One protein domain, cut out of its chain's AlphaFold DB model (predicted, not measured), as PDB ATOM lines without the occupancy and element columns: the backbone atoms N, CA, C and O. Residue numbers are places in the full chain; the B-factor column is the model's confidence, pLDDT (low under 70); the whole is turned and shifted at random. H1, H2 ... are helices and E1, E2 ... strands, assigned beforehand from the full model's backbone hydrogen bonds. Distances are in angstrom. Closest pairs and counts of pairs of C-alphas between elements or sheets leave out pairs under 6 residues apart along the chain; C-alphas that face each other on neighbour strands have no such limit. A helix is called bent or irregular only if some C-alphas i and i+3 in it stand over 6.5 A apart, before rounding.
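Overview. This is residues 337 to 481 of the 758 residues of an uncharacterized protein of Dentipellis fragilis (UniProt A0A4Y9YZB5). The chain is wound in stacked turns, a short solenoid in which each turn adds one strand to a wall of six parallel strands, E1, E2, E3, E4, E6 and E8 in that order. One face of this wall is bare; behind the other lie H2 over the E2 end and H4 near E6 and E8, with the unnamed residues 397 to 414 making one of the returns, and a small second sheet of E5 and E7, also parallel. The printed part has 145 residues, under half of them in named elements, which run E1 H1 E2 H2 E3 E4 H3 E5 E6 H4 E7 E8; the class is mixed, helices and strands. The whole is compact, with a radius of gyration of the C-alphas of 14.5 A and spans of 40 by 36 by 23 A.

Arrangement. E1, residues 342 to 344, is an edge strand, parallel to its neighbour E2, residues 362 to 370; N 342 and O 366 are 2.9 A apart, within hydrogen-bond range. Between them H1, residues 352 to 357, only grazes the sheet. E1, H1, E2 form a strand-helix-strand unit, two parallel neighbour strands with a helix between, its crossover right-handed. E2, H2 of residues 371 to 378, and E3 of residues 390 to 396 form another, also right-handed. N 367 and O 392 of E2 and E3 are 2.8 A apart. H2 is on the sheet at a height of 8.4 A, along the strands, at 10 degrees to E2 on the local plane. H1 and H2 touch, the closest C-alphas being those of Ala 356 and Leu 377 at 4.6 A, at a shallow tilt of 10 degrees, the same way. E4, residues 415 to 419, is the parallel neighbour of E3, with N 417 and O 391 at 2.8 A, and of E6, residues 444 to 448, with N 446 and O 416 at 2.8 A. E8, residues 468 to 472, is the other edge strand; its N 472 and O 447 of E6 are 2.7 A apart. H4, residues 451 to 460, is on this sheet, on the same face as H2. H3, residues 429 to 432, is not on it, and is close to but not clearly touching H4, with C-alphas Arg 431 and Ala 456 closest at 5.9 A. E5, residues 437 to 439, and E7, residues 461 to 463, are parallel, with N 462 and O 437 at 2.8 A. In H1 every O i to N i+4 pair is within hydrogen-bond range, in H2 2 of 4 and in H4 5 of 6; H3 is too short for one.

Along the chain. C-alpha 342, where E1 begins, is at (-7.637, 23.592, 12.698). E2 is 21.0 A long and bends by 51 degrees at residue 366; E3 is 19.7 A, H4 14.5 A. H2 and H3 are irregular, with C-alphas 373 and 376, and 429 and 432, each 7.2 A apart. E8 ends at C-alpha 472, (6.943, 40.334, 16.979).

Size, cuts and confidence. The C-alphas farthest apart, of Asp 347 and Pro 465, are 41.9 A apart. The printed part has no cut. The links H2 to E3 and E3 to E4 are long. The mean pLDDT of the printed part is 76.0; residues 397 to 409, 421 to 436, 450 to 452, 465 to 466 and 472 to 481 are under 70.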
ATOM      1  N   LEU A 337      -0.936  12.147  17.720       84.31
ATOM      2  CA  LEU A 337      -2.017  12.890  17.075       84.31
ATOM      3  C   LEU A 337      -1.450  14.145  16.403       84.31
ATOM      4  O   LEU A 337      -0.693  14.889  17.021       84.31
ATOM      5  N   CYS A 338      -1.843  14.388  15.158       86.75
ATOM      6  CA  CYS A 338      -1.536  15.619  14.438       86.75
ATOM      7  C   CYS A 338      -2.853  16.250  13.989       86.75
ATOM      8  O   CYS A 338      -3.696  15.544  13.427       86.75
ATOM      9  N   LEU A 339      -3.020  17.545  14.243       87.19
ATOM     10  CA  LEU A 339      -4.030  18.366  13.585       87.19
ATOM     11  C   LEU A 339      -3.367  19.139  12.447       87.19
ATOM     12  O   LEU A 339      -2.178  19.442  12.510       87.19
ATOM     13  N   ASP A 340      -4.125  19.396  11.388       83.19
ATOM     14  CA  ASP A 340      -3.685  20.222  10.270       83.19
ATOM     15  C   ASP A 340      -4.589  21.452  10.213       83.19
ATOM     16  O   ASP A 340      -5.804  21.316  10.062       83.19
ATOM     17  N   ARG A 341      -3.979  22.617  10.442       84.44
ATOM     18  CA  ARG A 341      -4.550  23.970  10.464       84.44
ATOM     19  C   ARG A 341      -6.019  24.038  10.910       84.44
ATOM     20  O   ARG A 341      -6.903  24.389  10.131       84.44
ATOM     21  N   TYR A 342      -6.280  23.671  12.164       88.56
ATOM     22  CA  TYR A 342      -7.637  23.592  12.698       88.56
ATOM     23  C   TYR A 342      -8.213  24.987  12.963       88.56
ATOM     24  O   TYR A 342      -7.733  25.691  13.842       88.56
ATOM     25  N   GLU A 343      -9.249  25.384  12.231       91.69
ATOM     26  CA  GLU A 343      -9.948  26.650  12.468       91.69
ATOM     27  C   GLU A 343     -11.111  26.424  13.442       91.69
ATOM     28  O   GLU A 343     -12.165  25.910  13.071       91.69
ATOM     29  N   ALA A 344     -10.888  26.753  14.711       88.75
ATOM     30  CA  ALA A 344     -11.829  26.567  15.796       88.75
ATOM     31  C   ALA A 344     -12.911  27.655  15.794       88.75
ATOM     32  O   ALA A 344     -12.641  28.849  15.911       88.75
ATOM     33  N   ASN A 345     -14.163  27.208  15.731       89.75
ATOM     34  CA  ASN A 345     -15.361  28.012  15.951       89.75
ATOM     35  C   ASN A 345     -16.371  27.236  16.823       89.75
ATOM     36  O   ASN A 345     -16.173  26.049  17.099       89.75
ATOM     37  N   SER A 346     -17.468  27.873  17.239       84.50
ATOM     38  CA  SER A 346     -18.477  27.263  18.126       84.50
ATOM     39  C   SER A 346     -19.133  26.003  17.553       84.50
ATOM     40  O   SER A 346     -19.650  25.178  18.303       84.50
ATOM     41  N   ASP A 347     -19.118  25.863  16.228       86.25
ATOM     42  CA  ASP A 347     -19.758  24.780  15.482       86.25
ATOM     43  C   ASP A 347     -18.750  23.696  15.051       86.25
ATOM     44  O   ASP A 347     -19.138  22.687  14.449       86.25
ATOM     45  N   THR A 348     -17.454  23.887  15.321       84.19
ATOM     46  CA  THR A 348     -16.410  22.955  14.885       84.19
ATOM     47  C   THR A 348     -16.349  21.697  15.746       84.19
ATOM     48  O   THR A 348     -16.609  21.702  16.947       84.19
ATOM     49  N   SER A 349     -16.014  20.579  15.098       79.88
ATOM     50  CA  SER A 349     -15.847  19.275  15.733       79.88
ATOM     51  C   SER A 349     -14.494  18.686  15.317       79.88
ATOM     52  O   SER A 349     -14.224  18.603  14.111       79.88
ATOM     53  N   PRO A 350     -13.651  18.235  16.265       84.81
ATOM     54  CA  PRO A 350     -13.923  18.114  17.703       84.81
ATOM     55  C   PRO A 350     -13.901  19.459  18.462       84.81
ATOM     56  O   PRO A 350     -13.118  20.336  18.114       84.81
ATOM     57  N   PRO A 351     -14.705  19.628  19.527       90.25
ATOM     58  CA  PRO A 351     -14.669  20.849  20.332       90.25
ATOM     59  C   PRO A 351     -13.275  21.067  20.945       90.25
ATOM     60  O   PRO A 351     -12.517  20.116  21.175       90.25
ATOM     61  N   VAL A 352     -12.919  22.323  21.215       90.50
ATOM     62  CA  VAL A 352     -11.569  22.684  21.681       90.50
ATOM     63  C   VAL A 352     -11.240  22.047  23.033       90.50
ATOM     64  O   VAL A 352     -10.099  21.656  23.266       90.50
ATOM     65  N   GLU A 353     -12.226  21.829  23.901       92.62
ATOM     66  CA  GLU A 353     -12.074  21.108  25.167       92.62
ATOM     67  C   GLU A 353     -11.568  19.675  24.957       92.62
ATOM     68  O   GLU A 353     -10.724  19.184  25.717       92.62
ATOM     69  N   ASP A 354     -12.043  19.003  23.905       89.69
ATOM     70  CA  ASP A 354     -11.615  17.649  23.567       89.69
ATOM     71  C   ASP A 354     -10.172  17.651  23.059       89.69
ATOM     72  O   ASP A 354      -9.386  16.789  23.464       89.69
ATOM     73  N   ILE A 355      -9.807  18.632  22.227       91.56
ATOM     74  CA  ILE A 355      -8.430  18.864  21.762       91.56
ATOM     75  C   ILE A 355      -7.515  19.099  22.974       91.56
ATOM     76  O   ILE A 355      -6.535  18.372  23.164       91.56
ATOM     77  N   ALA A 356      -7.888  20.030  23.854       91.19
ATOM     78  CA  ALA A 356      -7.152  20.395  25.059       91.19
ATOM     79  C   ALA A 356      -6.968  19.210  26.020       91.19
ATOM     80  O   ALA A 356      -5.903  19.016  26.608       91.19
ATOM     81  N   SER A 357      -7.984  18.351  26.157       91.56
ATOM     82  CA  SER A 357      -7.905  17.140  26.984       91.56
ATOM     83  C   SER A 357      -6.900  16.099  26.475       91.56
ATOM     84  O   SER A 357      -6.476  15.223  27.233       91.56
ATOM     85  N   ARG A 358      -6.489  16.210  25.207       89.88
ATOM     86  CA  ARG A 358      -5.622  15.261  24.498       89.88
ATOM     87  C   ARG A 358      -4.238  15.812  24.186       89.88
ATOM     88  O   ARG A 358      -3.464  15.093  23.556       89.88
ATOM     89  N   LEU A 359      -3.897  17.012  24.657       89.25
ATOM     90  CA  LEU A 359      -2.592  17.650  24.437       89.25
ATOM     91  C   LEU A 359      -1.402  16.704  24.677       89.25
ATOM     92  O   LEU A 359      -0.499  16.621  23.851       89.25
ATOM     93  N   ALA A 360      -1.441  15.889  25.736       87.88
ATOM     94  CA  ALA A 360      -0.381  14.922  26.052       87.88
ATOM     95  C   ALA A 360      -0.141  13.834  24.977       87.88
ATOM     96  O   ALA A 360       0.889  13.156  24.990       87.88
ATOM     97  N   GLN A 361      -1.093  13.635  24.062       89.69
ATOM     98  CA  GLN A 361      -1.023  12.677  22.954       89.69
ATOM     99  C   GLN A 361      -0.698  13.348  21.611       89.69
ATOM    100  O   GLN A 361      -0.402  12.640  20.641       89.69
ATOM    101  N   MET A 362      -0.767  14.680  21.546       89.69
ATOM    102  CA  MET A 362      -0.530  15.456  20.335       89.69
ATOM    103  C   MET A 362       0.958  15.634  20.061       89.69
ATOM    104  O   MET A 362       1.774  15.669  20.977       89.69
ATOM    105  N   ARG A 363       1.284  15.706  18.771       90.06
ATOM    106  CA  ARG A 363       2.617  15.951  18.221       90.06
ATOM    107  C   ARG A 363       2.669  17.259  17.452       90.06
ATOM    108  O   ARG A 363       3.640  17.985  17.599       90.06
ATOM    109  N   VAL A 364       1.633  17.557  16.674       89.19
ATOM    110  CA  VAL A 364       1.528  18.780  15.869       89.19
ATOM    111  C   VAL A 364       0.145  19.385  16.098       89.19
ATOM    112  O   VAL A 364      -0.856  18.693  15.884       89.19
ATOM    113  N   LEU A 365       0.094  20.632  16.573       91.12
ATOM    114  CA  LEU A 365      -1.140  21.361  16.875       91.12
ATOM    115  C   LEU A 365      -1.108  22.794  16.309       91.12
ATOM    116  O   LEU A 365      -0.833  23.726  17.055       91.12
ATOM    117  N   PRO A 366      -1.386  22.967  15.010       90.12
ATOM    118  CA  PRO A 366      -1.770  24.235  14.411       90.12
ATOM    119  C   PRO A 366      -3.271  24.470  14.594       90.12
ATOM    120  O   PRO A 366      -4.101  23.705  14.091       90.12
ATOM    121  N   ILE A 367      -3.623  25.523  15.320       90.75
ATOM    122  CA  ILE A 367      -4.998  25.892  15.631       90.75
ATOM    123  C   ILE A 367      -5.179  27.410  15.589       90.75
ATOM    124  O   ILE A 367      -4.380  28.163  16.137       90.75
ATOM    125  N   ILE A 368      -6.248  27.844  14.931       91.12
ATOM    126  CA  ILE A 368      -6.611  29.246  14.737       91.12
ATOM    127  C   ILE A 368      -8.040  29.422  15.242       91.12
ATOM    128  O   ILE A 368      -8.879  28.574  14.956       91.12
ATOM    129  N   GLY A 369      -8.361  30.482  15.973       89.62
ATOM    130  CA  GLY A 369      -9.726  30.685  16.460       89.62
ATOM    131  C   GLY A 369      -9.895  31.938  17.303       89.62
ATOM    132  O   GLY A 369      -8.933  32.647  17.567       89.62
ATOM    133  N   LEU A 370     -11.127  32.213  17.726       87.38
ATOM    134  CA  LEU A 370     -11.416  33.318  18.646       87.38
ATOM    135  C   LEU A 370     -10.967  32.974  20.072       87.38
ATOM    136  O   LEU A 370     -10.984  31.800  20.461       87.38
ATOM    137  N   HIS A 371     -10.631  33.994  20.868       84.62
ATOM    138  CA  HIS A 371     -10.119  33.822  22.233       84.62
ATOM    139  C   HIS A 371     -11.033  32.942  23.102       84.62
ATOM    140  O   HIS A 371     -10.584  31.939  23.656       84.62
ATOM    141  N   ASP A 372     -12.333  33.243  23.148       84.06
ATOM    142  CA  ASP A 372     -13.308  32.498  23.960       84.06
ATOM    143  C   ASP A 372     -13.398  31.013  23.599       84.06
ATOM    144  O   ASP A 372     -13.672  30.165  24.450       84.06
ATOM    145  N   ILE A 373     -13.145  30.695  22.332       87.88
ATOM    146  CA  ILE A 373     -13.217  29.340  21.791       87.88
ATOM    147  C   ILE A 373     -11.921  28.590  22.094       87.88
ATOM    148  O   ILE A 373     -11.951  27.402  22.412       87.88
ATOM    149  N   LEU A 374     -10.780  29.281  22.029       88.75
ATOM    150  CA  LEU A 374      -9.464  28.715  22.313       88.75
ATOM    151  C   LEU A 374      -9.117  28.677  23.802       88.75
ATOM    152  O   LEU A 374      -8.215  27.932  24.189       88.75
ATOM    153  N   ARG A 375      -9.860  29.388  24.652       85.38
ATOM    154  CA  ARG A 375      -9.632  29.456  26.099       85.38
ATOM    155  C   ARG A 375      -9.407  28.093  26.768       85.38
ATOM    156  O   ARG A 375      -8.408  27.969  27.469       85.38
ATOM    157  N   PRO A 376     -10.208  27.033  26.529       89.12
ATOM    158  CA  PRO A 376      -9.967  25.731  27.158       89.12
ATOM    159  C   PRO A 376      -8.619  25.105  26.782       89.12
ATOM    160  O   PRO A 376      -8.063  24.320  27.555       89.12
ATOM    161  N   LEU A 377      -8.113  25.411  25.584       89.06
ATOM    162  CA  LEU A 377      -6.802  24.975  25.132       89.06
ATOM    163  C   LEU A 377      -5.699  25.787  25.800       89.06
ATOM    164  O   LEU A 377      -4.795  25.178  26.368       89.06
ATOM    165  N   VAL A 378      -5.801  27.118  25.768       84.88
ATOM    166  CA  VAL A 378      -4.848  28.046  26.404       84.88
ATOM    167  C   VAL A 378      -4.715  27.732  27.895       84.88
ATOM    168  O   VAL A 378      -3.611  27.501  28.387       84.88
ATOM    169  N   ASP A 379      -5.851  27.546  28.572       82.94
ATOM    170  CA  ASP A 379      -5.947  27.121  29.967       82.94
ATOM    171  C   ASP A 379      -5.245  25.791  30.235       82.94
ATOM    172  O   ASP A 379      -4.970  25.488  31.385       82.94
ATOM    173  N   ARG A 380      -4.968  24.953  29.230       86.81
ATOM    174  CA  ARG A 380      -4.282  23.663  29.400       86.81
ATOM    175  C   ARG A 380      -2.859  23.625  28.865       86.81
ATOM    176  O   ARG A 380      -2.186  22.620  29.097       86.81
ATOM    177  N   LEU A 381      -2.369  24.690  28.230       82.56
ATOM    178  CA  LEU A 381      -0.981  24.765  27.757       82.56
ATOM    179  C   LEU A 381       0.043  24.742  28.906       82.56
ATOM    180  O   LEU A 381       1.204  24.424  28.673       82.56
ATOM    181  N   HIS A 382      -0.377  25.009  30.148       78.50
ATOM    182  CA  HIS A 382       0.471  24.852  31.336       78.50
ATOM    183  C   HIS A 382       0.639  23.389  31.796       78.50
ATOM    184  O   HIS A 382       1.429  23.113  32.698       78.50
ATOM    185  N   GLY A 383      -0.150  22.456  31.251       81.12
ATOM    186  CA  GLY A 383      -0.080  21.038  31.587       81.12
ATOM    187  C   GLY A 383       0.990  20.290  30.777       81.12
ATOM    188  O   GLY A 383       1.336  20.699  29.670       81.12
ATOM    189  N   PRO A 384       1.479  19.136  31.265       80.94
ATOM    190  CA  PRO A 384       2.542  18.397  30.591       80.94
ATOM    191  C   PRO A 384       2.093  17.863  29.221       80.94
ATOM    192  O   PRO A 384       1.181  17.034  29.123       80.94
ATOM    193  N   ALA A 385       2.810  18.262  28.165       87.12
ATOM    194  CA  ALA A 385       2.603  17.806  26.787       87.12
ATOM    195  C   ALA A 385       3.865  17.108  26.220       87.12
ATOM    196  O   ALA A 385       4.512  17.602  25.300       87.12
ATOM    197  N   PRO A 386       4.254  15.922  26.738       85.06
ATOM    198  CA  PRO A 386       5.574  15.311  26.497       85.06
ATOM    199  C   PRO A 386       5.793  14.745  25.083       85.06
ATOM    200  O   PRO A 386       6.806  14.080  24.828       85.06
ATOM    201  N   ARG A 387       4.820  14.898  24.183       87.19
ATOM    202  CA  ARG A 387       4.872  14.424  22.792       87.19
ATOM    203  C   ARG A 387       4.719  15.551  21.779       87.19
ATOM    204  O   ARG A 387       4.883  15.268  20.597       87.19
ATOM    205  N   LEU A 388       4.410  16.764  22.238       88.81
ATOM    206  CA  LEU A 388       4.186  17.909  21.376       88.81
ATOM    207  C   LEU A 388       5.536  18.379  20.830       88.81
ATOM    208  O   LEU A 388       6.431  18.715  21.602       88.81
ATOM    209  N   GLU A 389       5.672  18.317  19.512       88.94
ATOM    210  CA  GLU A 389       6.857  18.726  18.756       88.94
ATOM    211  C   GLU A 389       6.616  20.075  18.072       88.94
ATOM    212  O   GLU A 389       7.530  20.883  18.010       88.94
ATOM    213  N   SER A 390       5.388  20.346  17.617       88.25
ATOM    214  CA  SER A 390       5.013  21.606  16.972       88.25
ATOM    215  C   SER A 390       3.704  22.153  17.546       88.25
ATOM    216  O   SER A 390       2.698  21.435  17.601       88.25
ATOM    217  N   LEU A 391       3.720  23.414  17.977       90.62
ATOM    218  CA  LEU A 391       2.563  24.153  18.482       90.62
ATOM    219  C   LEU A 391       2.416  25.456  17.694       90.62
ATOM    220  O   LEU A 391       3.317  26.282  17.704       90.62
ATOM    221  N   GLU A 392       1.279  25.665  17.049       91.06
ATOM    222  CA  GLU A 392       0.936  26.937  16.419       91.06
ATOM    223  C   GLU A 392      -0.459  27.325  16.898       91.06
ATOM    224  O   GLU A 392      -1.430  26.628  16.620       91.06
ATOM    225  N   VAL A 393      -0.555  28.392  17.685       88.38
ATOM    226  CA  VAL A 393      -1.831  28.898  18.202       88.38
ATOM    227  C   VAL A 393      -1.973  30.340  17.745       88.38
ATOM    228  O   VAL A 393      -1.133  31.178  18.071       88.38
ATOM    229  N   GLU A 394      -3.026  30.612  16.985       88.88
ATOM    230  CA  GLU A 394      -3.376  31.946  16.501       88.88
ATOM    231  C   GLU A 394      -4.748  32.333  17.047       88.88
ATOM    232  O   GLU A 394      -5.764  31.715  16.717       88.88
ATOM    233  N   ILE A 395      -4.771  33.351  17.900       83.88
ATOM    234  CA  ILE A 395      -6.012  33.939  18.385       83.88
ATOM    235  C   ILE A 395      -6.371  35.121  17.483       83.88
ATOM    236  O   ILE A 395      -5.580  36.044  17.301       83.88
ATOM    237  N   ARG A 396      -7.564  35.077  16.889       85.62
ATOM    238  CA  ARG A 396      -8.144  36.212  16.165       85.62
ATOM    239  C   ARG A 396      -8.951  37.036  17.160       85.62
ATOM    240  O   ARG A 396      -9.848  36.488  17.802       85.62
ATOM    241  N   ASP A 397      -8.612  38.309  17.301       69.94
ATOM    242  CA  ASP A 397      -9.284  39.194  18.248       69.94
ATOM    243  C   ASP A 397     -10.622  39.709  17.703       69.94
ATOM    244  O   ASP A 397     -10.710  40.188  16.571       69.94
ATOM    245  N   GLU A 398     -11.640  39.661  18.564       56.28
ATOM    246  CA  GLU A 398     -12.575  40.768  18.757       56.28
ATOM    247  C   GLU A 398     -12.327  41.277  20.187       56.28
ATOM    248  O   GLU A 398     -12.122  40.481  21.101       56.28
ATOM    249  N   GLU A 399     -12.250  42.596  20.332       54.41
ATOM    250  CA  GLU A 399     -11.775  43.343  21.501       54.41
ATOM    251  C   GLU A 399     -12.298  42.821  22.865       54.41
ATOM    252  O   GLU A 399     -13.489  42.568  23.035       54.41
ATOM    253  N   ASP A 400     -11.382  42.778  23.845       54.16
ATOM    254  CA  ASP A 400     -11.580  42.737  25.307       54.16
ATOM    255  C   ASP A 400     -11.515  41.377  26.066       54.16
ATOM    256  O   ASP A 400     -12.316  40.463  25.903       54.16
ATOM    257  N   GLU A 401     -10.591  41.344  27.046       56.06
ATOM    258  CA  GLU A 401     -10.477  40.427  28.205       56.06
ATOM    259  C   GLU A 401      -9.830  39.031  28.025       56.06
ATOM    260  O   GLU A 401     -10.402  37.994  28.374       56.06
ATOM    261  N   ALA A 402      -8.550  38.993  27.642       52.53
ATOM    262  CA  ALA A 402      -7.712  37.798  27.793       52.53
ATOM    263  C   ALA A 402      -7.007  37.727  29.175       52.53
ATOM    264  O   ALA A 402      -6.713  38.746  29.803       52.53
ATOM    265  N   GLN A 403      -6.786  36.508  29.691       56.28
ATOM    266  CA  GLN A 403      -6.159  36.240  31.001       56.28
ATOM    267  C   GLN A 403      -4.725  35.698  30.860       56.28
ATOM    268  O   GLN A 403      -4.398  35.002  29.900       56.28
ATOM    269  N   ASP A 404      -3.887  35.984  31.861       54.03
ATOM    270  CA  ASP A 404      -2.503  35.515  31.971       54.03
ATOM    271  C   ASP A 404      -2.417  33.985  32.162       54.03
ATOM    272  O   ASP A 404      -2.719  33.464  33.242       54.03
ATOM    273  N   HIS A 405      -1.926  33.259  31.149       56.50
ATOM    274  CA  HIS A 405      -1.617  31.828  31.250       56.50
ATOM    275  C   HIS A 405      -0.183  31.534  30.779       56.50
ATOM    276  O   HIS A 405       0.087  31.565  29.579       56.50
ATOM    277  N   PRO A 406       0.760  31.229  31.691       55.97
ATOM    278  CA  PRO A 406       2.116  30.867  31.299       55.97
ATOM    279  C   PRO A 406       2.155  29.479  30.645       55.97
ATOM    280  O   PRO A 406       1.545  28.523  31.128       55.97
ATOM    281  N   ILE A 407       2.924  29.358  29.562       57.94
ATOM    282  CA  ILE A 407       3.267  28.070  28.948       57.94
ATOM    283  C   ILE A 407       4.314  27.392  29.836       57.94
ATOM    284  O   ILE A 407       5.435  27.885  29.960       57.94
ATOM    285  N   CYS A 408       3.970  26.251  30.431       57.56
ATOM    286  CA  CYS A 408       4.860  25.484  31.305       57.56
ATOM    287  C   CYS A 408       5.032  24.042  30.789       57.56
ATOM    288  O   CYS A 408       4.095  23.426  30.297       57.56
ATOM    289  N   GLU A 409       6.243  23.493  30.939       61.81
ATOM    290  CA  GLU A 409       6.559  22.054  30.806       61.81
ATOM    291  C   GLU A 409       6.391  21.383  29.415       61.81
ATOM    292  O   GLU A 409       6.002  20.214  29.312       61.81
ATOM    293  N   MET A 410       6.800  22.043  28.325       73.94
ATOM    294  CA  MET A 410       6.852  21.441  26.974       73.94
ATOM    295  C   MET A 410       8.274  21.044  26.549       73.94
ATOM    296  O   MET A 410       8.882  21.624  25.658       73.94
ATOM    297  N   THR A 411       8.825  20.015  27.196       75.19
ATOM    298  CA  THR A 411      10.252  19.653  27.043       75.19
ATOM    299  C   THR A 411      10.684  19.200  25.645       75.19
ATOM    300  O   THR A 411      11.880  19.235  25.383       75.19
ATOM    301  N   LYS A 412       9.767  18.776  24.761       82.00
ATOM    302  CA  LYS A 412      10.066  18.286  23.395       82.00
ATOM    303  C   LYS A 412       9.652  19.226  22.267       82.00
ATOM    304  O   LYS A 412       9.707  18.821  21.111       82.00
ATOM    305  N   LEU A 413       9.219  20.434  22.603       83.06
ATOM    306  CA  LEU A 413       8.784  21.406  21.615       83.06
ATOM    307  C   LEU A 413       9.974  21.779  20.723       83.06
ATOM    308  O   LEU A 413      10.989  22.248  21.235       83.06
ATOM    309  N   GLU A 414       9.854  21.504  19.427       85.62
ATOM    310  CA  GLU A 414      10.826  21.869  18.395       85.62
ATOM    311  C   GLU A 414      10.386  23.163  17.706       85.62
ATOM    312  O   GLU A 414      11.190  24.079  17.593       85.62
ATOM    313  N   ASP A 415       9.103  23.286  17.366       85.56
ATOM    314  CA  ASP A 415       8.558  24.464  16.688       85.56
ATOM    315  C   ASP A 415       7.423  25.074  17.512       85.56
ATOM    316  O   ASP A 415       6.496  24.374  17.931       85.56
ATOM    317  N   SER A 416       7.457  26.382  17.741       84.31
ATOM    318  CA  SER A 416       6.385  27.067  18.460       84.31
ATOM    319  C   SER A 416       6.080  28.424  17.862       84.31
ATOM    320  O   SER A 416       6.958  29.273  17.752       84.31
ATOM    321  N   ARG A 417       4.811  28.640  17.530       86.19
ATOM    322  CA  ARG A 417       4.287  29.893  17.003       86.19
ATOM    323  C   ARG A 417       3.089  30.342  17.819       86.19
ATOM    324  O   ARG A 417       2.105  29.617  17.940       86.19
ATOM    325  N   LEU A 418       3.194  31.518  18.411       82.88
ATOM    326  CA  LEU A 418       2.205  32.040  19.342       82.88
ATOM    327  C   LEU A 418       1.763  33.413  18.851       82.88
ATOM    328  O   LEU A 418       2.501  34.373  19.058       82.88
ATOM    329  N   PHE A 419       0.572  33.514  18.257       82.12
ATOM    330  CA  PHE A 419      -0.018  34.769  17.766       82.12
ATOM    331  C   PHE A 419      -1.227  35.166  18.626       82.12
ATOM    332  O   PHE A 419      -2.164  34.381  18.762       82.12
ATOM    333  N   ASN A 420      -1.167  36.329  19.284       76.38
ATOM    334  CA  ASN A 420      -2.182  36.879  20.212       76.38
ATOM    335  C   ASN A 420      -2.723  35.913  21.302       76.38
ATOM    336  O   ASN A 420      -3.805  36.083  21.849       76.38
ATOM    337  N   THR A 421      -1.973  34.863  21.630       65.19
ATOM    338  CA  THR A 421      -2.286  33.810  22.599       65.19
ATOM    339  C   THR A 421      -2.312  34.230  24.063       65.19
ATOM    340  O   THR A 421      -2.845  33.490  24.888       65.19
ATOM    341  N   MET A 422      -1.688  35.350  24.412       67.56
ATOM    342  CA  MET A 422      -1.438  35.743  25.789       67.56
ATOM    343  C   MET A 422      -1.701  37.237  25.948       67.56
ATOM    344  O   MET A 422      -1.194  38.055  25.182       67.56
ATOM    345  N   TYR A 423      -2.427  37.592  27.004       63.56
ATOM    346  CA  TYR A 423      -2.633  38.978  27.396       63.56
ATOM    347  C   TYR A 423      -2.123  39.185  28.810       63.56
ATOM    348  O   TYR A 423      -2.684  38.658  29.769       63.56
ATOM    349  N   ALA A 424      -1.058  39.971  28.923       58.78
ATOM    350  CA  ALA A 424      -0.617  40.489  30.204       58.78
ATOM    351  C   ALA A 424      -1.457  41.701  30.584       58.78
ATOM    352  O   ALA A 424      -1.459  42.705  29.870       58.78
ATOM    353  N   SER A 425      -2.125  41.615  31.735       58.22
ATOM    354  CA  SER A 425      -2.769  42.780  32.339       58.22
ATOM    355  C   SER A 425      -1.744  43.909  32.509       58.22
ATOM    356  O   SER A 425      -0.611  43.671  32.932       58.22
ATOM    357  N   GLU A 426      -2.143  45.159  32.248       55.91
ATOM    358  CA  GLU A 426      -1.288  46.342  32.437       55.91
ATOM    359  C   GLU A 426      -0.741  46.492  33.870       55.91
ATOM    360  O   GLU A 426       0.195  47.260  34.103       55.91
ATOM    361  N   SER A 427      -1.299  45.767  34.847       58.53
ATOM    362  CA  SER A 427      -0.790  45.764  36.216       58.53
ATOM    363  C   SER A 427       0.679  45.314  36.261       58.53
ATOM    364  O   SER A 427       1.031  44.245  35.776       58.53
ATOM    365  N   GLU A 428       1.557  46.123  36.859       53.09
ATOM    366  CA  GLU A 428       3.004  45.851  36.933       53.09
ATOM    367  C   GLU A 428       3.371  44.631  37.809       53.09
ATOM    368  O   GLU A 428       4.493  44.129  37.724       53.09
ATOM    369  N   GLU A 429       2.451  44.145  38.650       51.62
ATOM    370  CA  GLU A 429       2.727  43.160  39.709       51.62
ATOM    371  C   GLU A 429       3.105  41.731  39.245       51.62
ATOM    372  O   GLU A 429       3.954  41.139  39.912       51.62
ATOM    373  N   PRO A 430       2.613  41.151  38.126       52.25
ATOM    374  CA  PRO A 430       2.991  39.789  37.721       52.25
ATOM    375  C   PRO A 430       4.349  39.695  37.001       52.25
ATOM    376  O   PRO A 430       4.855  38.598  36.769       52.25
ATOM    377  N   ARG A 431       4.975  40.824  36.637       54.94
ATOM    378  CA  ARG A 431       6.119  40.873  35.697       54.94
ATOM    379  C   ARG A 431       7.422  40.232  36.203       54.94
ATOM    380  O   ARG A 431       8.387  40.148  35.434       54.94
ATOM    381  N   HIS A 432       7.493  39.835  37.474       55.84
ATOM    382  CA  HIS A 432       8.743  39.436  38.133       55.84
ATOM    383  C   HIS A 432       8.786  38.000  38.675       55.84
ATOM    384  O   HIS A 432       9.881  37.550  39.007       55.84
ATOM    385  N   ASP A 433       7.663  37.275  38.706       56.66
ATOM    386  CA  ASP A 433       7.556  36.008  39.452       56.66
ATOM    387  C   ASP A 433       7.265  34.768  38.583       56.66
ATOM    388  O   ASP A 433       6.957  33.702  39.115       56.66
ATOM    389  N   LEU A 434       7.369  34.862  37.252       61.47
ATOM    390  CA  LEU A 434       7.243  33.671  36.407       61.47
ATOM    391  C   LEU A 434       8.466  32.763  36.587       61.47
ATOM    392  O   LEU A 434       9.610  33.212  36.510       61.47
ATOM    393  N   GLU A 435       8.225  31.474  36.826       62.97
ATOM    394  CA  GLU A 435       9.303  30.490  36.859       62.97
ATOM    395  C   GLU A 435       9.980  30.401  35.480       62.97
ATOM    396  O   GLU A 435       9.296  30.472  34.454       62.97
ATOM    397  N   PRO A 436      11.316  30.233  35.423       66.25
ATOM    398  CA  PRO A 436      12.007  30.106  34.154       66.25
ATOM    399  C   PRO A 436      11.499  28.905  33.346       66.25
ATOM    400  O   PRO A 436      11.560  27.764  33.807       66.25
ATOM    401  N   VAL A 437      11.049  29.145  32.117       76.69
ATOM    402  CA  VAL A 437      10.570  28.110  31.196       76.69
ATOM    403  C   VAL A 437      11.748  27.621  30.363       76.69
ATOM    404  O   VAL A 437      12.265  28.335  29.508       76.69
ATOM    405  N   SER A 438      12.202  26.391  30.598       79.12
ATOM    406  CA  SER A 438      13.269  25.792  29.789       79.12
ATOM    407  C   SER A 438      12.694  25.045  28.585       79.12
ATOM    408  O   SER A 438      11.947  24.081  28.752       79.12
ATOM    409  N   LEU A 439      13.091  25.462  27.379       82.75
ATOM    410  CA  LEU A 439      12.720  24.858  26.093       82.75
ATOM    411  C   LEU A 439      13.993  24.397  25.353       82.75
ATOM    412  O   LEU A 439      14.434  25.032  24.394       82.75
ATOM    413  N   PRO A 440      14.649  23.310  25.808       80.25
ATOM    414  CA  PRO A 440      15.986  22.931  25.339       80.25
ATOM    415  C   PRO A 440      16.024  22.338  23.921       80.25
ATOM    416  O   PRO A 440      17.109  22.208  23.357       80.25
ATOM    417  N   HIS A 441      14.879  21.926  23.371       82.38
ATOM    418  CA  HIS A 441      14.766  21.304  22.045       82.38
ATOM    419  C   HIS A 441      14.164  22.229  20.985       82.38
ATOM    420  O   HIS A 441      14.024  21.804  19.841       82.38
ATOM    421  N   LEU A 442      13.862  23.474  21.359       83.56
ATOM    422  CA  LEU A 442      13.285  24.465  20.468       83.56
ATOM    423  C   LEU A 442      14.275  24.776  19.340       83.56
ATOM    424  O   LEU A 442      15.440  25.080  19.602       83.56
ATOM    425  N   LYS A 443      13.800  24.640  18.107       82.62
ATOM    426  CA  LYS A 443      14.491  24.942  16.857       82.62
ATOM    427  C   LYS A 443      13.932  26.197  16.228       82.62
ATOM    428  O   LYS A 443      14.740  27.010  15.843       82.62
ATOM    429  N   ASP A 444      12.615  26.372  16.193       78.69
ATOM    430  CA  ASP A 444      11.979  27.567  15.642       78.69
ATOM    431  C   ASP A 444      10.964  28.122  16.648       78.69
ATOM    432  O   ASP A 444      10.059  27.425  17.114       78.69
ATOM    433  N   PHE A 445      11.098  29.396  16.996       83.19
ATOM    434  CA  PHE A 445      10.200  30.093  17.903       83.19
ATOM    435  C   PHE A 445       9.758  31.416  17.305       83.19
ATOM    436  O   PHE A 445      10.571  32.300  17.055       83.19
ATOM    437  N   THR A 446       8.454  31.581  17.137       82.31
ATOM    438  CA  THR A 446       7.843  32.855  16.778       82.31
ATOM    439  C   THR A 446       6.846  33.231  17.856       82.31
ATOM    440  O   THR A 446       5.898  32.495  18.127       82.31
ATOM    441  N   ILE A 447       7.041  34.388  18.470       80.94
ATOM    442  CA  ILE A 447       6.053  34.986  19.360       80.94
ATOM    443  C   ILE A 447       5.606  36.299  18.746       80.94
ATOM    444  O   ILE A 447       6.435  37.140  18.431       80.94
ATOM    445  N   ASP A 448       4.308  36.447  18.552       79.88
ATOM    446  CA  ASP A 448       3.661  37.678  18.132       79.88
ATOM    447  C   ASP A 448       2.550  37.975  19.133       79.88
ATOM    448  O   ASP A 448       1.486  37.356  19.128       79.88
ATOM    449  N   GLN A 449       2.878  38.796  20.122       74.75
ATOM    450  CA  GLN A 449       2.016  39.058  21.271       74.75
ATOM    451  C   GLN A 449       2.067  40.532  21.634       74.75
ATOM    452  O   GLN A 449       2.870  41.313  21.110       74.75
ATOM    453  N   ASN A 450       1.265  40.891  22.631       68.56
ATOM    454  CA  ASN A 450       1.448  42.156  23.307       68.56
ATOM    455  C   ASN A 450       2.859  42.274  23.923       68.56
ATOM    456  O   ASN A 450       3.525  41.293  24.282       68.56
ATOM    457  N   LYS A 451       3.341  43.514  24.044       68.75
ATOM    458  CA  LYS A 451       4.727  43.795  24.458       68.75
ATOM    459  C   LYS A 451       5.054  43.239  25.843       68.75
ATOM    460  O   LYS A 451       6.163  42.755  26.069       68.75
ATOM    461  N   ALA A 452       4.112  43.337  26.780       67.88
ATOM    462  CA  ALA A 452       4.322  42.936  28.168       67.88
ATOM    463  C   ALA A 452       4.533  41.421  28.288       67.88
ATOM    464  O   ALA A 452       5.414  40.983  29.030       67.88
ATOM    465  N   VAL A 453       3.797  40.640  27.500       72.38
ATOM    466  CA  VAL A 453       3.972  39.194  27.377       72.38
ATOM    467  C   VAL A 453       5.313  38.860  26.748       72.38
ATOM    468  O   VAL A 453       6.046  38.053  27.314       72.38
ATOM    469  N   CYS A 454       5.677  39.488  25.624       74.38
ATOM    470  CA  CYS A 454       6.971  39.240  24.987       74.38
ATOM    471  C   CYS A 454       8.130  39.508  25.960       74.38
ATOM    472  O   CYS A 454       9.020  38.671  26.113       74.38
ATOM    473  N   ALA A 455       8.089  40.625  26.693       70.19
ATOM    474  CA  ALA A 455       9.092  40.955  27.701       70.19
ATOM    475  C   ALA A 455       9.117  39.947  28.863       70.19
ATOM    476  O   ALA A 455      10.189  39.473  29.249       70.19
ATOM    477  N   ALA A 456       7.955  39.592  29.418       72.19
ATOM    478  CA  ALA A 456       7.852  38.615  30.500       72.19
ATOM    479  C   ALA A 456       8.348  37.228  30.067       72.19
ATOM    480  O   ALA A 456       9.082  36.575  30.810       72.19
ATOM    481  N   PHE A 457       8.012  36.803  28.852       75.44
ATOM    482  CA  PHE A 457       8.471  35.550  28.274       75.44
ATOM    483  C   PHE A 457       9.992  35.542  28.111       75.44
ATOM    484  O   PHE A 457      10.663  34.660  28.637       75.44
ATOM    485  N   LEU A 458      10.568  36.564  27.474       74.94
ATOM    486  CA  LEU A 458      12.009  36.639  27.206       74.94
ATOM    487  C   LEU A 458      12.874  36.725  28.470       74.94
ATOM    488  O   LEU A 458      14.023  36.286  28.464       74.94
ATOM    489  N   ARG A 459      12.335  37.262  29.572       73.62
ATOM    490  CA  ARG A 459      13.006  37.247  30.885       73.62
ATOM    491  C   ARG A 459      13.153  35.841  31.457       73.62
ATOM    492  O   ARG A 459      14.115  35.587  32.183       73.62
ATOM    493  N   ASN A 460      12.190  34.971  31.171       74.75
ATOM    494  CA  ASN A 460      12.026  33.696  31.859       74.75
ATOM    495  C   ASN A 460      12.302  32.495  30.951       74.75
ATOM    496  O   ASN A 460      12.561  31.406  31.454       74.75
ATOM    497  N   VAL A 461      12.311  32.659  29.631       78.69
ATOM    498  CA  VAL A 461      12.585  31.556  28.715       78.69
ATOM    499  C   VAL A 461      14.084  31.257  28.633       78.69
ATOM    500  O   VAL A 461      14.927  32.138  28.464       78.69
ATOM    501  N   VAL A 462      14.423  29.975  28.726       78.50
ATOM    502  CA  VAL A 462      15.759  29.451  28.445       78.50
ATOM    503  C   VAL A 462      15.652  28.554  27.220       78.50
ATOM    504  O   VAL A 462      15.239  27.396  27.324       78.50
ATOM    505  N   VAL A 463      16.014  29.105  26.065       78.75
ATOM    506  CA  VAL A 463      16.072  28.392  24.784       78.75
ATOM    507  C   VAL A 463      17.472  27.828  24.537       78.75
ATOM    508  O   VAL A 463      18.467  28.319  25.079       78.75
ATOM    509  N   GLY A 464      17.558  26.766  23.737       74.75
ATOM    510  CA  GLY A 464      18.845  26.276  23.249       74.75
ATOM    511  C   GLY A 464      19.503  27.306  22.315       74.75
ATOM    512  O   GLY A 464      18.791  27.960  21.560       74.75
ATOM    513  N   PRO A 465      20.844  27.421  22.286       66.00
ATOM    514  CA  PRO A 465      21.566  28.439  21.511       66.00
ATOM    515  C   PRO A 465      21.564  28.185  19.989       66.00
ATOM    516  O   PRO A 465      22.467  28.631  19.306       66.00
ATOM    517  N   GLN A 466      20.640  27.362  19.485       67.81
ATOM    518  CA  GLN A 466      20.438  27.064  18.059       67.81
ATOM    519  C   GLN A 466      18.992  27.279  17.616       67.81
ATOM    520  O   GLN A 466      18.651  26.933  16.490       67.81
ATOM    521  N   ALA A 467      18.121  27.757  18.509       72.31
ATOM    522  CA  ALA A 467      16.758  28.057  18.108       72.31
ATOM    523  C   ALA A 467      16.768  29.294  17.194       72.31
ATOM    524  O   ALA A 467      17.444  30.264  17.500       72.31
ATOM    525  N   ASP A 468      16.028  29.329  16.105       70.25
ATOM    526  CA  ASP A 468      15.642  30.576  15.476       70.25
ATOM    527  C   ASP A 468      14.555  31.220  16.344       70.25
ATOM    528  O   ASP A 468      13.558  30.583  16.685       70.25
ATOM    529  N   VAL A 469      14.775  32.456  16.788       75.12
ATOM    530  CA  VAL A 469      13.873  33.152  17.715       75.12
ATOM    531  C   VAL A 469      13.455  34.468  17.090       75.12
ATOM    532  O   VAL A 469      14.230  35.421  17.021       75.12
ATOM    533  N   THR A 470      12.192  34.526  16.687       73.50
ATOM    534  CA  THR A 470      11.542  35.711  16.141       73.50
ATOM    535  C   THR A 470      10.526  36.256  17.140       73.50
ATOM    536  O   THR A 470       9.647  35.533  17.613       73.50
ATOM    537  N   VAL A 471      10.646  37.540  17.474       74.06
ATOM    538  CA  VAL A 471       9.778  38.224  18.439       74.06
ATOM    539  C   VAL A 471       9.119  39.409  17.738       74.06
ATOM    540  O   VAL A 471       9.769  40.414  17.461       74.06
ATOM    541  N   TYR A 472       7.825  39.284  17.467       69.88
ATOM    542  CA  TYR A 472       6.943  40.334  16.979       69.88
ATOM    543  C   TYR A 472       6.138  40.921  18.147       69.88
ATOM    544  O   TYR A 472       5.776  40.236  19.106       69.88
ATOM    545  N   CYS A 473       5.935  42.234  18.115       67.56
ATOM    546  CA  CYS A 473       5.183  42.972  19.125       67.56
ATOM    547  C   CYS A 473       4.257  43.953  18.398       67.56
ATOM    548  O   CYS A 473       4.693  45.052  18.067       67.56
ATOM    549  N   MET A 474       3.015  43.548  18.124       58.31
ATOM    550  CA  MET A 474       2.087  44.292  17.253       58.31
ATOM    551  C   MET A 474       1.442  45.530  17.899       58.31
ATOM    552  O   MET A 474       0.995  46.430  17.193       58.31
ATOM    553  N   GLU A 475       1.385  45.630  19.232       57.69
ATOM    554  CA  GLU A 475       0.693  46.759  19.870       57.69
ATOM    555  C   GLU A 475       1.470  48.081  19.733       57.69
ATOM    556  O   GLU A 475       2.594  48.215  20.201       57.69
ATOM    557  N   SER A 476       0.852  49.122  19.180       46.75
ATOM    558  CA  SER A 476       1.393  50.495  19.172       46.75
ATOM    559  C   SER A 476       1.221  51.225  20.516       46.75
ATOM    560  O   SER A 476       1.773  52.304  20.716       46.75
ATOM    561  N   MET A 477       0.508  50.624  21.475       40.50
ATOM    562  CA  MET A 477       0.294  51.179  22.812       40.50
ATOM    563  C   MET A 477       1.534  50.943  23.706       40.50
ATOM    564  O   MET A 477       2.167  49.882  23.687       40.50
ATOM    565  N   ASN A 478       1.939  51.970  24.447       43.00
ATOM    566  CA  ASN A 478       3.051  51.979  25.411       43.00
ATOM    567  C   ASN A 478       2.673  51.303  26.746       43.00
ATOM    568  O   ASN A 478       1.492  51.379  27.080       43.00
ATOM    569  N   PRO A 479       3.598  50.698  27.550       46.94
ATOM    570  CA  PRO A 479       5.029  51.029  27.663       46.94
ATOM    571  C   PRO A 479       6.035  49.844  27.729       46.94
ATOM    572  O   PRO A 479       7.141  50.004  28.236       46.94
ATOM    573  N   ALA A 480       5.711  48.609  27.335       48.94
ATOM    574  CA  ALA A 480       6.461  47.442  27.856       48.94
ATOM    575  C   ALA A 480       7.944  47.257  27.419       48.94
ATOM    576  O   ALA A 480       8.611  46.373  27.953       48.94
ATOM    577  N   TRP A 481       8.478  48.097  26.523       54.22
ATOM    578  CA  TRP A 481       9.922  48.184  26.221       54.22
ATOM    579  C   TRP A 481      10.544  49.545  26.586       54.22
ATOM    580  O   TRP A 481      11.690  49.814  26.232       54.22
TER     581      TRP A 481